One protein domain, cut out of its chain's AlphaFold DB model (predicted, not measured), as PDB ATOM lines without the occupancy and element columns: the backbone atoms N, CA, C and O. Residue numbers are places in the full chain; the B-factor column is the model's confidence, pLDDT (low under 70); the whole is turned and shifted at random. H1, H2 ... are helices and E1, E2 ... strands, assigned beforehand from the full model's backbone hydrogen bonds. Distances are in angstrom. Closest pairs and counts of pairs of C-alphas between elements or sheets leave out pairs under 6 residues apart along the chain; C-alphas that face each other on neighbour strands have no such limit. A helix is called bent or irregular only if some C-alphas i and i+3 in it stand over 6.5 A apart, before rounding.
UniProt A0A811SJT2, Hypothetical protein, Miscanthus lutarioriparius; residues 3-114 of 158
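Overview. This is residues 3 to 114 of the 158 residues of the protein "Hypothetical protein" of Miscanthus lutarioriparius (UniProt A0A811SJT2). A four-strand sheet is curled like part of a barrel, with the long, sharply bent strands E3 and E4 as a hairpin; beside its E4 edge is a small separate pair, E5 and E6, and the short helix H1 grazes the sheet. Three loops stick out from this body: residues 12 to 17, 45 to 50 and 100 to 105. The printed part has 112 residues, with strands E1 to E5, then H1, then E6 along the chain; the class is mostly strand, though under half of the residues, 53 of 112, are in named elements. The larger sheet has the order E1, E2, E3, E4, all antiparallel, and E5 and E6 are parallel. The whole is elongated, 49 by 31 by 23 A, and only just compact, close to loose, with a radius of gyration of the C-alphas of 15.9 A.

Along the chain. E1 is residues 8 to 10, 6.7 A long, beginning at C-alpha 8 at (20.534, 1.736, -22.832). E2 is residues 20 to 25, 16.7 A. E3 is residues 31 to 44, 30.7 A, and bends by 90 degrees at residue 35. E4 is residues 51 to 65, 32.0 A, and bends by 75 degrees at residue 55; C-alpha 51 is at (-0.901, 13.437, -0.713). E5 is residues 73 to 78, 14.2 A, H1 residues 86 to 89, 5.2 A, and E6 residues 109 to 113, 12.4 A, ending at C-alpha 113 at (21.593, 14.013, -7.375).

Arrangement. E1, E2, E3 and E4 form a meander, each strand the antiparallel neighbour of the one before, and the sheet is strongly twisted. In the hairpin of E1 and E2, N 21 and O 9 are 2.8 A apart, within hydrogen-bond range. In the hairpin of E2 and E3, N 24 and O 32 are 2.9 A apart. In the hairpin of E3 and E4, N 43 and O 52 are 2.8 A apart and N 35 and O 61 3.1 A. E4, an edge strand, and E5 are near each other, with 8 pairs of C-alphas within 10 A. E5 and E6 are parallel at 30 degrees, with N 77 and O 111 2.8 A apart. E5, H1 and E6 form a strand-helix-strand unit, two parallel neighbour strands with a helix between, with a right-handed crossover. H1 only grazes the larger sheet, with its residues 86 to 89; its closest C-alpha pair with E4 is Leu 57 and Gln 89, 6.7 A, and with E5 Gly 78 and Leu 86, 5.9 A. H1 is too short for an O i to N i+4 pair; its one O i to N i+3 pair is within range. E1 and E6 are apart.

Size, cuts and confidence. The C-alphas of Asn 14 and Thr 103 are the two farthest apart, at 51.0 A. The printed part has no cut. The link from H1 to E6, 19 residues, is long, and the link from E2 to E3 is tight. The mean pLDDT of the printed part is 78.5, and residues 11 to 18, 67 to 73, 100 to 111 and 113 to 114 are under 70.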
ATOM      1  N   ASP A   3      14.573   4.702 -24.787       82.56
ATOM      2  CA  ASP A   3      15.171   5.641 -25.749       82.56
ATOM      3  C   ASP A   3      15.546   7.010 -25.147       82.56
ATOM      4  O   ASP A   3      16.204   7.812 -25.802       82.56
ATOM      5  N   ASN A   4      15.127   7.297 -23.907       81.31
ATOM      6  CA  ASN A   4      15.464   8.549 -23.215       81.31
ATOM      7  C   ASN A   4      16.816   8.485 -22.489       81.31
ATOM      8  O   ASN A   4      17.227   9.473 -21.881       81.31
ATOM      9  N   LEU A   5      17.477   7.328 -22.504       79.00
ATOM     10  CA  LEU A   5      18.785   7.120 -21.898       79.00
ATOM     11  C   LEU A   5      19.866   7.093 -22.976       79.00
ATOM     12  O   LEU A   5      19.687   6.503 -24.037       79.00
ATOM     13  N   THR A   6      21.009   7.704 -22.679       74.50
ATOM     14  CA  THR A   6      22.177   7.744 -23.572       74.50
ATOM     15  C   THR A   6      22.842   6.380 -23.726       74.50
ATOM     16  O   THR A   6      23.257   6.024 -24.827       74.50
ATOM     17  N   TRP A   7      22.911   5.601 -22.644       73.75
ATOM     18  CA  TRP A   7      23.398   4.223 -22.649       73.75
ATOM     19  C   TRP A   7      22.323   3.274 -22.137       73.75
ATOM     20  O   TRP A   7      22.223   2.975 -20.946       73.75
ATOM     21  N   SER A   8      21.515   2.785 -23.076       78.62
ATOM     22  CA  SER A   8      20.534   1.736 -22.832       78.62
ATOM     23  C   SER A   8      20.588   0.648 -23.897       78.62
ATOM     24  O   SER A   8      21.028   0.853 -25.030       78.62
ATOM     25  N   SER A   9      20.149  -0.547 -23.516       79.25
ATOM     26  CA  SER A   9      19.956  -1.665 -24.432       79.25
ATOM     27  C   SER A   9      18.611  -2.308 -24.160       79.25
ATOM     28  O   SER A   9      18.257  -2.594 -23.018       79.25
ATOM     29  N   CYS A  10      17.854  -2.542 -25.223       76.94
ATOM     30  CA  CYS A  10      16.534  -3.133 -25.145       76.94
ATOM     31  C   CYS A  10      16.588  -4.572 -25.688       76.94
ATOM     32  O   CYS A  10      17.030  -4.807 -26.816       76.94
ATOM     33  N   GLY A  11      16.132  -5.545 -24.891       65.81
ATOM     34  CA  GLY A  11      16.070  -6.950 -25.308       65.81
ATOM     35  C   GLY A  11      15.216  -7.148 -26.571       65.81
ATOM     36  O   GLY A  11      14.186  -6.491 -26.751       65.81
ATOM     37  N   LYS A  12      15.627  -8.053 -27.477       58.34
ATOM     38  CA  LYS A  12      14.802  -8.423 -28.644       58.34
ATOM     39  C   LYS A  12      13.556  -9.189 -28.182       58.34
ATOM     40  O   LYS A  12      13.640 -10.010 -27.277       58.34
ATOM     41  N   HIS A  13      12.438  -8.986 -28.882       54.84
ATOM     42  CA  HIS A  13      11.110  -9.567 -28.601       54.84
ATOM     43  C   HIS A  13      11.099 -11.102 -28.391       54.84
ATOM     44  O   HIS A  13      10.173 -11.645 -27.798       54.84
ATOM     45  N   ASN A  14      12.123 -11.822 -28.857       58.06
ATOM     46  CA  ASN A  14      12.186 -13.285 -28.798       58.06
ATOM     47  C   ASN A  14      12.778 -13.843 -27.483       58.06
ATOM     48  O   ASN A  14      12.902 -15.057 -27.360       58.06
ATOM     49  N   TRP A  15      13.150 -12.992 -26.517       52.50
ATOM     50  CA  TRP A  15      13.711 -13.393 -25.212       52.50
ATOM     51  C   TRP A  15      12.798 -13.091 -24.005       52.50
ATOM     52  O   TRP A  15      13.248 -13.162 -22.865       52.50
ATOM     53  N   GLY A  16      11.511 -12.810 -24.233       56.22
ATOM     54  CA  GLY A  16      10.547 -12.441 -23.185       56.22
ATOM     55  C   GLY A  16      10.207 -10.949 -23.204       56.22
ATOM     56  O   GLY A  16      10.397 -10.289 -24.228       56.22
ATOM     57  N   ASN A  17       9.668 -10.429 -22.089       61.22
ATOM     58  CA  ASN A  17       9.339  -9.005 -21.941       61.22
ATOM     59  C   ASN A  17      10.523  -8.129 -22.369       61.22
ATOM     60  O   ASN A  17      11.682  -8.456 -22.120       61.22
ATOM     61  N   ARG A  18      10.227  -7.010 -23.038       68.69
ATOM     62  CA  ARG A  18      11.246  -6.099 -23.566       68.69
ATOM     63  C   ARG A  18      11.910  -5.329 -22.424       68.69
ATOM     64  O   ARG A  18      11.535  -4.198 -22.138       68.69
ATOM     65  N   THR A  19      12.888  -5.954 -21.777       75.88
ATOM     66  CA  THR A  19      13.639  -5.347 -20.680       75.88
ATOM     67  C   THR A  19      14.559  -4.258 -21.221       75.88
ATOM     68  O   THR A  19      15.332  -4.493 -22.154       75.88
ATOM     69  N   CYS A  20      14.464  -3.064 -20.637       86.81
ATOM     70  CA  CYS A  20      15.374  -1.958 -20.891       86.81
ATOM     71  C   CYS A  20      16.493  -1.994 -19.853       86.81
ATOM     72  O   CYS A  20      16.253  -1.726 -18.681       86.81
ATOM     73  N   VAL A  21      17.709  -2.304 -20.283       88.12
ATOM     74  CA  VAL A  21      18.922  -2.191 -19.468       88.12
ATOM     75  C   VAL A  21      19.435  -0.760 -19.549       88.12
ATOM     76  O   VAL A  21      19.493  -0.213 -20.649       88.12
ATOM     77  N   TYR A  22      19.831  -0.177 -18.420       86.88
ATOM     78  CA  TYR A  22      20.511   1.113 -18.360       86.88
ATOM     79  C   TYR A  22      21.920   0.972 -17.790       86.88
ATOM     80  O   TYR A  22      22.172   0.103 -16.954       86.88
ATOM     81  N   VAL A  23      22.808   1.863 -18.226       87.06
ATOM     82  CA  VAL A  23      24.102   2.129 -17.596       87.06
ATOM     83  C   VAL A  23      24.175   3.625 -17.320       87.06
ATOM     84  O   VAL A  23      23.904   4.430 -18.212       87.06
ATOM     85  N   TYR A  24      24.528   4.001 -16.095       83.94
ATOM     86  CA  TYR A  24      24.687   5.397 -15.701       83.94
ATOM     87  C   TYR A  24      26.000   5.572 -14.947       83.94
ATOM     88  O   TYR A  24      26.315   4.759 -14.084       83.94
ATOM     89  N   ALA A  25      26.754   6.610 -15.300       81.50
ATOM     90  CA  ALA A  25      27.992   6.989 -14.633       81.50
ATOM     91  C   ALA A  25      27.762   8.287 -13.855       81.50
ATOM     92  O   ALA A  25      27.186   9.237 -14.394       81.50
ATOM     93  N   TYR A  26      28.202   8.309 -12.605       79.19
ATOM     94  CA  TYR A  26      28.111   9.448 -11.705       79.19
ATOM     95  C   TYR A  26      29.432  10.225 -11.676       79.19
ATOM     96  O   TYR A  26      30.457   9.791 -12.202       79.19
ATOM     97  N   ALA A  27      29.396  11.421 -11.085       73.69
ATOM     98  CA  ALA A  27      30.536  12.337 -11.064       73.69
ATOM     99  C   ALA A  27      31.704  11.871 -10.170       73.69
ATOM    100  O   ALA A  27      32.794  12.426 -10.269       73.69
ATOM    101  N   ASP A  28      31.482  10.887  -9.299       73.56
ATOM    102  CA  ASP A  28      32.482  10.266  -8.422       73.56
ATOM    103  C   ASP A  28      33.129   9.011  -9.045       73.56
ATOM    104  O   ASP A  28      33.715   8.195  -8.336       73.56
ATOM    105  N   ASP A  29      32.999   8.847 -10.365       76.69
ATOM    106  CA  ASP A  29      33.419   7.678 -11.149       76.69
ATOM    107  C   ASP A  29      32.688   6.367 -10.800       76.69
ATOM    108  O   ASP A  29      33.026   5.295 -11.324       76.69
ATOM    109  N   SER A  30      31.642   6.424  -9.969       79.56
ATOM    110  CA  SER A  30      30.761   5.281  -9.777       79.56
ATOM    111  C   SER A  30      29.838   5.079 -10.986       79.56
ATOM    112  O   SER A  30      29.530   5.980 -11.766       79.56
ATOM    113  N   ILE A  31      29.429   3.835 -11.188       83.75
ATOM    114  CA  ILE A  31      28.636   3.330 -12.291       83.75
ATOM    115  C   ILE A  31      27.570   2.411 -11.708       83.75
ATOM    116  O   ILE A  31      27.856   1.474 -10.956       83.75
ATOM    117  N   THR A  32      26.335   2.642 -12.130       85.94
ATOM    118  CA  THR A  32      25.206   1.745 -11.896       85.94
ATOM    119  C   THR A  32      24.773   1.105 -13.209       85.94
ATOM    120  O   THR A  32      24.735   1.738 -14.267       85.94
ATOM    121  N   THR A  33      24.454  -0.182 -13.150       88.06
ATOM    122  CA  THR A  33      23.827  -0.929 -14.240       88.06
ATOM    123  C   THR A  33      22.600  -1.645 -13.707       88.06
ATOM    124  O   THR A  33      22.658  -2.303 -12.667       88.06
ATOM    125  N   GLY A  34      21.491  -1.550 -14.432       88.69
ATOM    126  CA  GLY A  34      20.222  -2.096 -13.972       88.69
ATOM    127  C   GLY A  34      19.154  -2.162 -15.051       88.69
ATOM    128  O   GLY A  34      19.436  -1.987 -16.238       88.69
ATOM    129  N   HIS A  35      17.916  -2.410 -14.635       89.81
ATOM    130  CA  HIS A  35      16.751  -2.376 -15.520       89.81
ATOM    131  C   HIS A  35      15.872  -1.164 -15.219       89.81
ATOM    132  O   HIS A  35      15.708  -0.801 -14.059       89.81
ATOM    133  N   LEU A  36      15.308  -0.543 -16.256       89.12
ATOM    134  CA  LEU A  36      14.233   0.428 -16.065       89.12
ATOM    135  C   LEU A  36      12.927  -0.298 -15.758       89.12
ATOM    136  O   LEU A  36      12.567  -1.241 -16.465       89.12
ATOM    137  N   ASP A  37      12.211   0.225 -14.775       90.38
ATOM    138  CA  ASP A  37      10.862  -0.183 -14.407       90.38
ATOM    139  C   ASP A  37       9.974   1.051 -14.187       90.38
ATOM    140  O   ASP A  37      10.455   2.188 -14.241       90.38
ATOM    141  N   ALA A  38       8.676   0.838 -13.986       92.25
ATOM    142  CA  ALA A  38       7.719   1.879 -13.633       92.25
ATOM    143  C   ALA A  38       6.794   1.406 -12.513       92.25
ATOM    144  O   ALA A  38       6.319   0.276 -12.535       92.25
ATOM    145  N   ASP A  39       6.504   2.288 -11.561       94.25
ATOM    146  CA  ASP A  39       5.560   2.000 -10.480       94.25
ATOM    147  C   ASP A  39       4.839   3.281 -10.032       94.25
ATOM    148  O   ASP A  39       5.084   4.383 -10.530       94.25
ATOM    149  N   THR A  40       3.909   3.133  -9.098       94.69
ATOM    150  CA  THR A  40       3.146   4.220  -8.504       94.69
ATOM    151  C   THR A  40       3.868   4.787  -7.291       94.69
ATOM    152  O   THR A  40       4.042   4.120  -6.274       94.69
ATOM    153  N   PHE A  41       4.216   6.068  -7.362       92.75
ATOM    154  CA  PHE A  41       4.871   6.784  -6.274       92.75
ATOM    155  C   PHE A  41       3.873   7.692  -5.584       92.75
ATOM    156  O   PHE A  41       3.064   8.359  -6.224       92.75
ATOM    157  N   THR A  42       3.931   7.728  -4.259       91.50
ATOM    158  CA  THR A  42       3.024   8.543  -3.461       91.50
ATOM    159  C   THR A  42       3.818   9.434  -2.519       91.50
ATOM    160  O   THR A  42       4.550   8.952  -1.660       91.50
ATOM    161  N   PHE A  43       3.658  10.743  -2.684       88.06
ATOM    162  CA  PHE A  43       4.331  11.780  -1.915       88.06
ATOM    163  C   PHE A  43       3.349  12.372  -0.913       88.06
ATOM    164  O   PHE A  43       2.305  12.896  -1.296       88.06
ATOM    165  N   THR A  44       3.666  12.299   0.372       87.75
ATOM    166  CA  THR A  44       2.848  12.887   1.439       87.75
ATOM    167  C   THR A  44       3.402  14.240   1.852       87.75
ATOM    168  O   THR A  44       4.609  14.382   2.049       87.75
ATOM    169  N   ALA A  45       2.521  15.222   2.023       82.94
ATOM    170  CA  ALA A  45       2.879  16.509   2.597       82.94
ATOM    171  C   ALA A  45       3.391  16.324   4.033       82.94
ATOM    172  O   ALA A  45       2.874  15.503   4.794       82.94
ATOM    173  N   THR A  46       4.403  17.100   4.411       75.81
ATOM    174  CA  THR A  46       5.040  17.032   5.736       75.81
ATOM    175  C   THR A  46       4.107  17.428   6.880       75.81
ATOM    176  O   THR A  46       4.307  16.983   8.006       75.81
ATOM    177  N   ASP A  47       3.079  18.228   6.603       82.31
ATOM    178  CA  ASP A  47       2.025  18.605   7.553       82.31
ATOM    179  C   ASP A  47       0.870  17.583   7.624       82.31
ATOM    180  O   ASP A  47      -0.083  17.778   8.378       82.31
ATOM    181  N   GLY A  48       0.942  16.495   6.848       79.44
ATOM    182  CA  GLY A  48      -0.074  15.444   6.785       79.44
ATOM    183  C   GLY A  48      -1.384  15.866   6.113       79.44
ATOM    184  O   GLY A  48      -2.335  15.087   6.108       79.44
ATOM    185  N   THR A  49      -1.461  17.073   5.546       82.44
ATOM    186  CA  THR A  49      -2.714  17.630   5.004       82.44
ATOM    187  C   THR A  49      -2.985  17.241   3.553       82.44
ATOM    188  O   THR A  49      -4.087  17.463   3.051       82.44
ATOM    189  N   GLY A  50      -2.007  16.640   2.873       84.25
ATOM    190  CA  GLY A  50      -2.106  16.315   1.457       84.25
ATOM    191  C   GLY A  50      -1.242  15.133   1.042       84.25
ATOM    192  O   GLY A  50      -0.252  14.786   1.686       84.25
ATOM    193  N   GLN A  51      -1.629  14.518  -0.071       88.44
ATOM    194  CA  GLN A  51      -0.901  13.437  -0.713       88.44
ATOM    195  C   GLN A  51      -1.015  13.599  -2.231       88.44
ATOM    196  O   GLN A  51      -2.082  13.935  -2.744       88.44
ATOM    197  N   ALA A  52       0.083  13.369  -2.941       86.94
ATOM    198  CA  ALA A  52       0.140  13.363  -4.392       86.94
ATOM    199  C   ALA A  52       0.599  11.985  -4.868       86.94
ATOM    200  O   ALA A  52       1.676  11.524  -4.493       86.94
ATOM    201  N   THR A  53      -0.214  11.334  -5.695       91.75
ATOM    202  CA  THR A  53       0.109  10.037  -6.295       91.75
ATOM    203  C   THR A  53       0.444  10.219  -7.767       91.75
ATOM    204  O   THR A  53      -0.268  10.903  -8.501       91.75
ATOM    205  N   VAL A  54       1.534   9.593  -8.188       91.19
ATOM    206  CA  VAL A  54       2.085   9.663  -9.535       91.19
ATOM    207  C   VAL A  54       2.167   8.245 -10.059       91.19
ATOM    208  O   VAL A  54       2.900   7.419  -9.522       91.19
ATOM    209  N   LEU A  55       1.358   7.965 -11.074       93.62
ATOM    210  CA  LEU A  55       1.324   6.673 -11.748       93.62
ATOM    211  C   LEU A  55       2.449   6.591 -12.779       93.62
ATOM    212  O   LEU A  55       2.862   7.616 -13.324       93.62
ATOM    213  N   ASP A  56       2.882   5.364 -13.064       92.75
ATOM    214  CA  ASP A  56       3.860   5.046 -14.106       92.75
ATOM    215  C   ASP A  56       5.162   5.860 -13.996       92.75
ATOM    216  O   ASP A  56       5.768   6.237 -15.004       92.75
ATOM    217  N   LEU A  57       5.600   6.150 -12.765       93.56
ATOM    218  CA  LEU A  57       6.863   6.832 -12.531       93.56
ATOM    219  C   LEU A  57       8.004   5.859 -12.830       93.56
ATOM    220  O   LEU A  57       8.150   4.829 -12.175       93.56
ATOM    221  N   ALA A  58       8.807   6.197 -13.830       92.50
ATOM    222  CA  ALA A  58       9.959   5.440 -14.273       92.50
ATOM    223  C   ALA A  58      11.118   5.553 -13.279       92.50
ATOM    224  O   ALA A  58      11.507   6.662 -12.899       92.50
ATOM    225  N   PHE A  59      11.746   4.430 -12.946       91.25
ATOM    226  CA  PHE A  59      12.953   4.387 -12.126       91.25
ATOM    227  C   PHE A  59      13.888   3.253 -12.566       91.25
ATOM    228  O   PHE A  59      13.512   2.365 -13.330       91.25
ATOM    229  N   GLY A  60      15.141   3.315 -12.114       89.44
ATOM    230  CA  GLY A  60      16.133   2.269 -12.336       89.44
ATOM    231  C   GLY A  60      16.218   1.317 -11.146       89.44
ATOM    232  O   GLY A  60      16.410   1.756 -10.016       89.44
ATOM    233  N   CYS A  61      16.114   0.017 -11.400       89.19
ATOM    234  CA  CYS A  61      16.444  -1.032 -10.443       89.19
ATOM    235  C   CYS A  61      17.910  -1.443 -10.648       89.19
ATOM    236  O   CYS A  61      18.230  -2.163 -11.600       89.19
ATOM    237  N   GLY A  62      18.801  -0.926  -9.795       87.12
ATOM    238  CA  GLY A  62      20.241  -1.176  -9.871       87.12
ATOM    239  C   GLY A  62      20.597  -2.611  -9.480       87.12
ATOM    240  O   GLY A  62      20.215  -3.078  -8.412       87.12
ATOM    241  N   LEU A  63      21.344  -3.301 -10.341       86.25
ATOM    242  CA  LEU A  63      21.780  -4.691 -10.147       86.25
ATOM    243  C   LEU A  63      23.283  -4.795  -9.885       86.25
ATOM    244  O   LEU A  63      23.724  -5.618  -9.087       86.25
ATOM    245  N   PHE A  64      24.064  -3.961 -10.570       86.31
ATOM    246  CA  PHE A  64      25.511  -3.889 -10.429       86.31
ATOM    247  C   PHE A  64      25.894  -2.435 -10.215       86.31
ATOM    248  O   PHE A  64      25.862  -1.635 -11.149       86.31
ATOM    249  N   ASN A  65      26.233  -2.109  -8.974       84.25
ATOM    250  CA  ASN A  65      26.652  -0.780  -8.563       84.25
ATOM    251  C   ASN A  65      28.045  -0.924  -7.952       84.25
ATOM    252  O   ASN A  65      28.254  -1.797  -7.110       84.25
ATOM    253  N   ASN A  66      29.000  -0.109  -8.385       81.56
ATOM    254  CA  ASN A  66      30.338  -0.039  -7.777       81.56
ATOM    255  C   ASN A  66      30.454   1.140  -6.786       81.56
ATOM    256  O   ASN A  66      31.561   1.519  -6.412       81.56
ATOM    257  N   GLU A  67      29.314   1.723  -6.413       67.50
ATOM    258  CA  GLU A  67      29.212   2.935  -5.609       67.50
ATOM    259  C   GLU A  67      29.656   2.722  -4.154       67.50
ATOM    260  O   GLU A  67      29.496   1.647  -3.565       67.50
ATOM    261  N   ILE A  68      30.184   3.804  -3.574       56.44
ATOM    262  CA  ILE A  68      30.518   3.987  -2.160       56.44
ATOM    263  C   ILE A  68      29.217   4.250  -1.372       56.44
ATOM    264  O   ILE A  68      29.017   5.293  -0.768       56.44
ATOM    265  N   SER A  69      28.258   3.321  -1.393       52.84
ATOM    266  CA  SER A  69      27.031   3.517  -0.611       52.84
ATOM    267  C   SER A  69      27.402   3.624   0.871       52.84
ATOM    268  O   SER A  69      27.907   2.669   1.475       52.84
ATOM    269  N   THR A  70      27.185   4.799   1.467       52.94
ATOM    270  CA  THR A  70      27.235   4.918   2.922       52.94
ATOM    271  C   THR A  70      26.098   4.060   3.483       52.94
ATOM    272  O   THR A  70      25.098   3.821   2.808       52.94
ATOM    273  N   SER A  71      26.290   3.472   4.667       56.25
ATOM    274  CA  SER A  71      25.655   2.216   5.126       56.25
ATOM    275  C   SER A  71      24.115   2.177   5.249       56.25
ATOM    276  O   SER A  71      23.574   1.253   5.853       56.25
ATOM    277  N   ASN A  72      23.394   3.169   4.737       60.84
ATOM    278  CA  ASN A  72      21.964   3.373   4.921       60.84
ATOM    279  C   ASN A  72      21.256   4.043   3.717       60.84
ATOM    280  O   ASN A  72      20.052   4.283   3.783       60.84
ATOM    281  N   GLU A  73      21.934   4.329   2.606       67.56
ATOM    282  CA  GLU A  73      21.282   4.853   1.392       67.56
ATOM    283  C   GLU A  73      20.653   3.718   0.569       67.56
ATOM    284  O   GLU A  73      21.284   2.691   0.328       67.56
ATOM    285  N   ILE A  74      19.394   3.887   0.148       75.50
ATOM    286  CA  ILE A  74      18.637   2.848  -0.590       75.50
ATOM    287  C   ILE A  74      18.470   3.161  -2.083       75.50
ATOM    288  O   ILE A  74      17.915   2.354  -2.826       75.50
ATOM    289  N   GLY A  75      18.918   4.339  -2.520       80.25
ATOM    290  CA  GLY A  75      18.850   4.767  -3.911       80.25
ATOM    291  C   GLY A  75      19.049   6.269  -4.097       80.25
ATOM    292  O   GLY A  75      19.221   7.030  -3.140       80.25
ATOM    293  N   ILE A  76      18.980   6.689  -5.359       83.00
ATOM    294  CA  ILE A  76      19.256   8.056  -5.806       83.00
ATOM    295  C   ILE A  76      18.028   8.607  -6.527       83.00
ATOM    296  O   ILE A  76      17.483   7.973  -7.432       83.00
ATOM    297  N   ALA A  77      17.596   9.806  -6.146       87.12
ATOM    298  CA  ALA A  77      16.600  10.572  -6.880       87.12
ATOM    299  C   ALA A  77      17.305  11.559  -7.815       87.12
ATOM    300  O   ALA A  77      17.985  12.482  -7.365       87.12
ATOM    301  N   GLY A  78      17.121  11.372  -9.123       86.31
ATOM    302  CA  GLY A  78      17.704  12.233 -10.149       86.31
ATOM    303  C   GLY A  78      16.879  13.498 -10.403       86.31
ATOM    304  O   GLY A  78      15.745  13.424 -10.879       86.31
ATOM    305  N   PHE A  79      17.475  14.664 -10.171       88.06
ATOM    306  CA  PHE A  79      16.906  16.000 -10.405       88.06
ATOM    307  C   PHE A  79      17.552  16.724 -11.599       88.06
ATOM    308  O   PHE A  79      17.513  17.950 -11.698       88.06
ATOM    309  N   GLY A  80      18.158  15.965 -12.515       84.62
ATOM    310  CA  GLY A  80      18.692  16.491 -13.771       84.62
ATOM    311  C   GLY A  80      17.609  17.041 -14.712       84.62
ATOM    312  O   GLY A  80      16.433  17.130 -14.376       84.62
ATOM    313  N   ARG A  81      18.002  17.389 -15.943       85.56
ATOM    314  CA  ARG A  81      17.116  18.022 -16.950       85.56
ATOM    315  C   ARG A  81      16.603  17.056 -18.028       85.56
ATOM    316  O   ARG A  81      16.075  17.491 -19.046       85.56
ATOM    317  N   GLY A  82      16.830  15.756 -17.849       85.94
ATOM    318  CA  GLY A  82      16.413  14.720 -18.796       85.94
ATOM    319  C   GLY A  82      14.961  14.287 -18.594       85.94
ATOM    320  O   GLY A  82      14.415  14.416 -17.504       85.94
ATOM    321  N   ALA A  83      14.348  13.683 -19.614       89.75
ATOM    322  CA  ALA A  83      12.942  13.262 -19.569       89.75
ATOM    323  C   ALA A  83      12.609  12.251 -18.448       89.75
ATOM    324  O   ALA A  83      11.459  12.159 -18.033       89.75
ATOM    325  N   LEU A  84      13.603  11.498 -17.959       90.25
ATOM    326  CA  LEU A  84      13.460  10.551 -16.845       90.25
ATOM    327  C   LEU A  84      13.832  11.151 -15.477       90.25
ATOM    328  O   LEU A  84      13.753  10.455 -14.470       90.25
ATOM    329  N   SER A  85      14.216  12.428 -15.396       90.12
ATOM    330  CA  SER A  85      14.412  13.098 -14.101       90.12
ATOM    331  C   SER A  85      13.092  13.177 -13.335       90.12
ATOM    332  O   SER A  85      12.047  13.380 -13.959       90.12
ATOM    333  N   LEU A  86      13.145  13.130 -12.006       90.94
ATOM    334  CA  LEU A  86      11.959  13.232 -11.162       90.94
ATOM    335  C   LEU A  86      11.127  14.498 -11.471       90.94
ATOM    336  O   LEU A  86       9.942  14.336 -11.753       90.94
ATOM    337  N   PRO A  87      11.686  15.726 -11.560       91.19
ATOM    338  CA  PRO A  87      10.899  16.914 -11.913       91.19
ATOM    339  C   PRO A  87      10.168  16.799 -13.261       91.19
ATOM    340  O   PRO A  87       8.979  17.106 -13.352       91.19
ATOM    341  N   SER A  88      10.848  16.289 -14.294       91.38
ATOM    342  CA  SER A  88      10.246  16.103 -15.624       91.38
ATOM    343  C   SER A  88       9.092  15.096 -15.604       91.38
ATOM    344  O   SER A  88       8.053  15.342 -16.216       91.38
ATOM    345  N   GLN A  89       9.236  13.986 -14.874       93.12
ATOM    346  CA  GLN A  89       8.183  12.971 -14.741       93.12
ATOM    347  C   GLN A  89       6.985  13.475 -13.924       93.12
ATOM    348  O   GLN A  89       5.840  13.160 -14.248       93.12
ATOM    349  N   LEU A  90       7.240  14.322 -12.920       91.31
ATOM    350  CA  LEU A  90       6.213  15.029 -12.147       91.31
ATOM    351  C   LEU A  90       5.535  16.163 -12.931       91.31
ATOM    352  O   LEU A  90       4.538  16.707 -12.459       91.31
ATOM    353  N   LYS A  91       6.047  16.512 -14.119       91.69
ATOM    354  CA  LYS A  91       5.563  17.619 -14.959       91.69
ATOM    355  C   LYS A  91       5.566  18.958 -14.219       91.69
ATOM    356  O   LYS A  91       4.636  19.750 -14.354       91.69
ATOM    357  N   VAL A  92       6.610  19.196 -13.425       88.56
ATOM    358  CA  VAL A  92       6.825  20.476 -12.747       88.56
ATOM    359  C   VAL A  92       7.906  21.268 -13.472       88.56
ATOM    360  O   VAL A  92       8.977  20.744 -13.765       88.56
ATOM    361  N   ASP A  93       7.627  22.541 -13.742       85.25
ATOM    362  CA  ASP A  93       8.587  23.419 -14.418       85.25
ATOM    363  C   ASP A  93       9.715  23.850 -13.476       85.25
ATOM    364  O   ASP A  93      10.879  23.906 -13.866       85.25
ATOM    365  N   ASN A  94       9.366  24.137 -12.219       85.56
ATOM    366  CA  ASN A  94      10.283  24.598 -11.185       85.56
ATOM    367  C   ASN A  94       9.983  23.885  -9.867       85.56
ATOM    368  O   ASN A  94       8.824  23.657  -9.519       85.56
ATOM    369  N   PHE A  95      11.029  23.599  -9.100       84.88
ATOM    370  CA  PHE A  95      10.921  23.077  -7.743       84.88
ATOM    371  C   PHE A  95      11.975  23.739  -6.849       84.88
ATOM    372  O   PHE A  95      12.989  24.246  -7.329       84.88
ATOM    373  N   SER A  96      11.740  23.721  -5.541       84.25
ATOM    374  CA  SER A  96      12.695  24.160  -4.522       84.25
ATOM    375  C   SER A  96      12.942  23.026  -3.535       84.25
ATOM    376  O   SER A  96      11.994  22.348  -3.144       84.25
ATOM    377  N   HIS A  97      14.185  22.849  -3.093       79.31
ATOM    378  CA  HIS A  97      14.539  21.926  -2.016       79.31
ATOM    379  C   HIS A  97      15.237  22.686  -0.886       79.31
ATOM    380  O   HIS A  97      15.928  23.676  -1.124       79.31
ATOM    381  N   CYS A  98      15.057  22.219   0.348       75.00
ATOM    382  CA  CYS A  98      15.746  22.748   1.518       75.00
ATOM    383  C   CYS A  98      16.572  21.623   2.135       75.00
ATOM    384  O   CYS A  98      16.004  20.647   2.624       75.00
ATOM    385  N   PHE A  99      17.898  21.753   2.118       73.25
ATOM    386  CA  PHE A  99      18.759  20.818   2.834       73.25
ATOM    387  C   PHE A  99      18.596  21.025   4.338       73.25
ATOM    388  O   PHE A  99      18.638  22.152   4.833       73.25
ATOM    389  N   THR A 100      18.401  19.933   5.064       64.50
ATOM    390  CA  THR A 100      18.434  19.926   6.524       64.50
ATOM    391  C   THR A 100      19.833  19.531   6.991       64.50
ATOM    392  O   THR A 100      20.601  18.910   6.255       64.50
ATOM    393  N   ALA A 101      20.205  19.921   8.212       64.06
ATOM    394  CA  ALA A 101      21.461  19.464   8.794       64.06
ATOM    395  C   ALA A 101      21.468  17.929   8.892       64.06
ATOM    396  O   ALA A 101      20.437  17.333   9.213       64.06
ATOM    397  N   ILE A 102      22.632  17.302   8.680       61.00
ATOM    398  CA  ILE A 102      22.848  15.867   8.929       61.00
ATOM    399  C   ILE A 102      22.837  15.644  10.449       61.00
ATOM    400  O   ILE A 102      23.860  15.431  11.093       61.00
ATOM    401  N   THR A 103      21.671  15.768  11.075       55.38
ATOM    402  CA  THR A 103      21.461  15.292  12.437       55.38
ATOM    403  C   THR A 103      21.333  13.779  12.323       55.38
ATOM    404  O   THR A 103      20.385  13.306  11.701       55.38
ATOM    405  N   GLY A 104      22.314  13.031  12.835       50.50
ATOM    406  CA  GLY A 104      22.511  11.586  12.640       50.50
ATOM    407  C   GLY A 104      21.430  10.649  13.201       50.50
ATOM    408  O   GLY A 104      21.752   9.694  13.895       50.50
ATOM    409  N   LEU A 105      20.155  10.900  12.903       51.06
ATOM    410  CA  LEU A 105      19.014  10.032  13.207       51.06
ATOM    411  C   LEU A 105      18.345   9.473  11.940       51.06
ATOM    412  O   LEU A 105      17.339   8.775  12.036       51.06
ATOM    413  N   GLY A 106      18.884   9.766  10.752       51.69
ATOM    414  CA  GLY A 106      18.389   9.200   9.502       51.69
ATOM    415  C   GLY A 106      18.710   7.709   9.429       51.69
ATOM    416  O   GLY A 106      19.840   7.331   9.135       51.69
ATOM    417  N   THR A 107      17.712   6.853   9.650       52.19
ATOM    418  CA  THR A 107      17.787   5.383   9.507       52.19
ATOM    419  C   THR A 107      18.032   4.913   8.065       52.19
ATOM    420  O   THR A 107      17.966   3.721   7.783       52.19
ATOM    421  N   GLY A 108      18.288   5.852   7.158       54.00
ATOM    422  CA  GLY A 108      18.478   5.685   5.730       54.00
ATOM    423  C   GLY A 108      17.847   6.827   4.951       54.00
ATOM    424  O   GLY A 108      17.022   7.566   5.495       54.00
ATOM    425  N   GLY A 109      18.279   7.018   3.706       62.62
ATOM    426  CA  GLY A 109      17.885   8.170   2.899       62.62
ATOM    427  C   GLY A 109      18.027   7.958   1.395       62.62
ATOM    428  O   GLY A 109      18.620   6.984   0.931       62.62
ATOM    429  N   THR A 110      17.438   8.887   0.648       63.31
ATOM    430  CA  THR A 110      17.591   9.022  -0.802       63.31
ATOM    431  C   THR A 110      18.578  10.148  -1.076       63.31
ATOM    432  O   THR A 110      18.365  11.269  -0.610       63.31
ATOM    433  N   ILE A 111      19.630   9.869  -1.845       68.75
ATOM    434  CA  ILE A 111      20.543  10.912  -2.322       68.75
ATOM    435  C   ILE A 111      19.799  11.754  -3.361       68.75
ATOM    436  O   ILE A 111      19.182  11.215  -4.282       68.75
ATOM    437  N   ILE A 112      19.852  13.079  -3.220       70.19
ATOM    438  CA  ILE A 112      19.392  14.005  -4.258       70.19
ATOM    439  C   ILE A 112      20.582  14.301  -5.162       70.19
ATOM    440  O   ILE A 112      21.504  15.005  -4.756       70.19
ATOM    441  N   ASP A 113      20.546  13.780  -6.387       68.38
ATOM    442  CA  ASP A 113      21.593  14.013  -7.375       68.38
ATOM    443  C   ASP A 113      21.074  14.888  -8.521       68.38
ATOM    444  O   ASP A 113      20.074  14.583  -9.173       68.38
ATOM    445  N   SER A 114      21.765  15.997  -8.782       65.81
ATOM    446  CA  SER A 114      21.507  16.858  -9.947       65.81
ATOM    447  C   SER A 114      22.459  16.575 -11.121       65.81
ATOM    448  O   SER A 114      22.403  17.259 -12.141       65.81
TER     449      SER A 114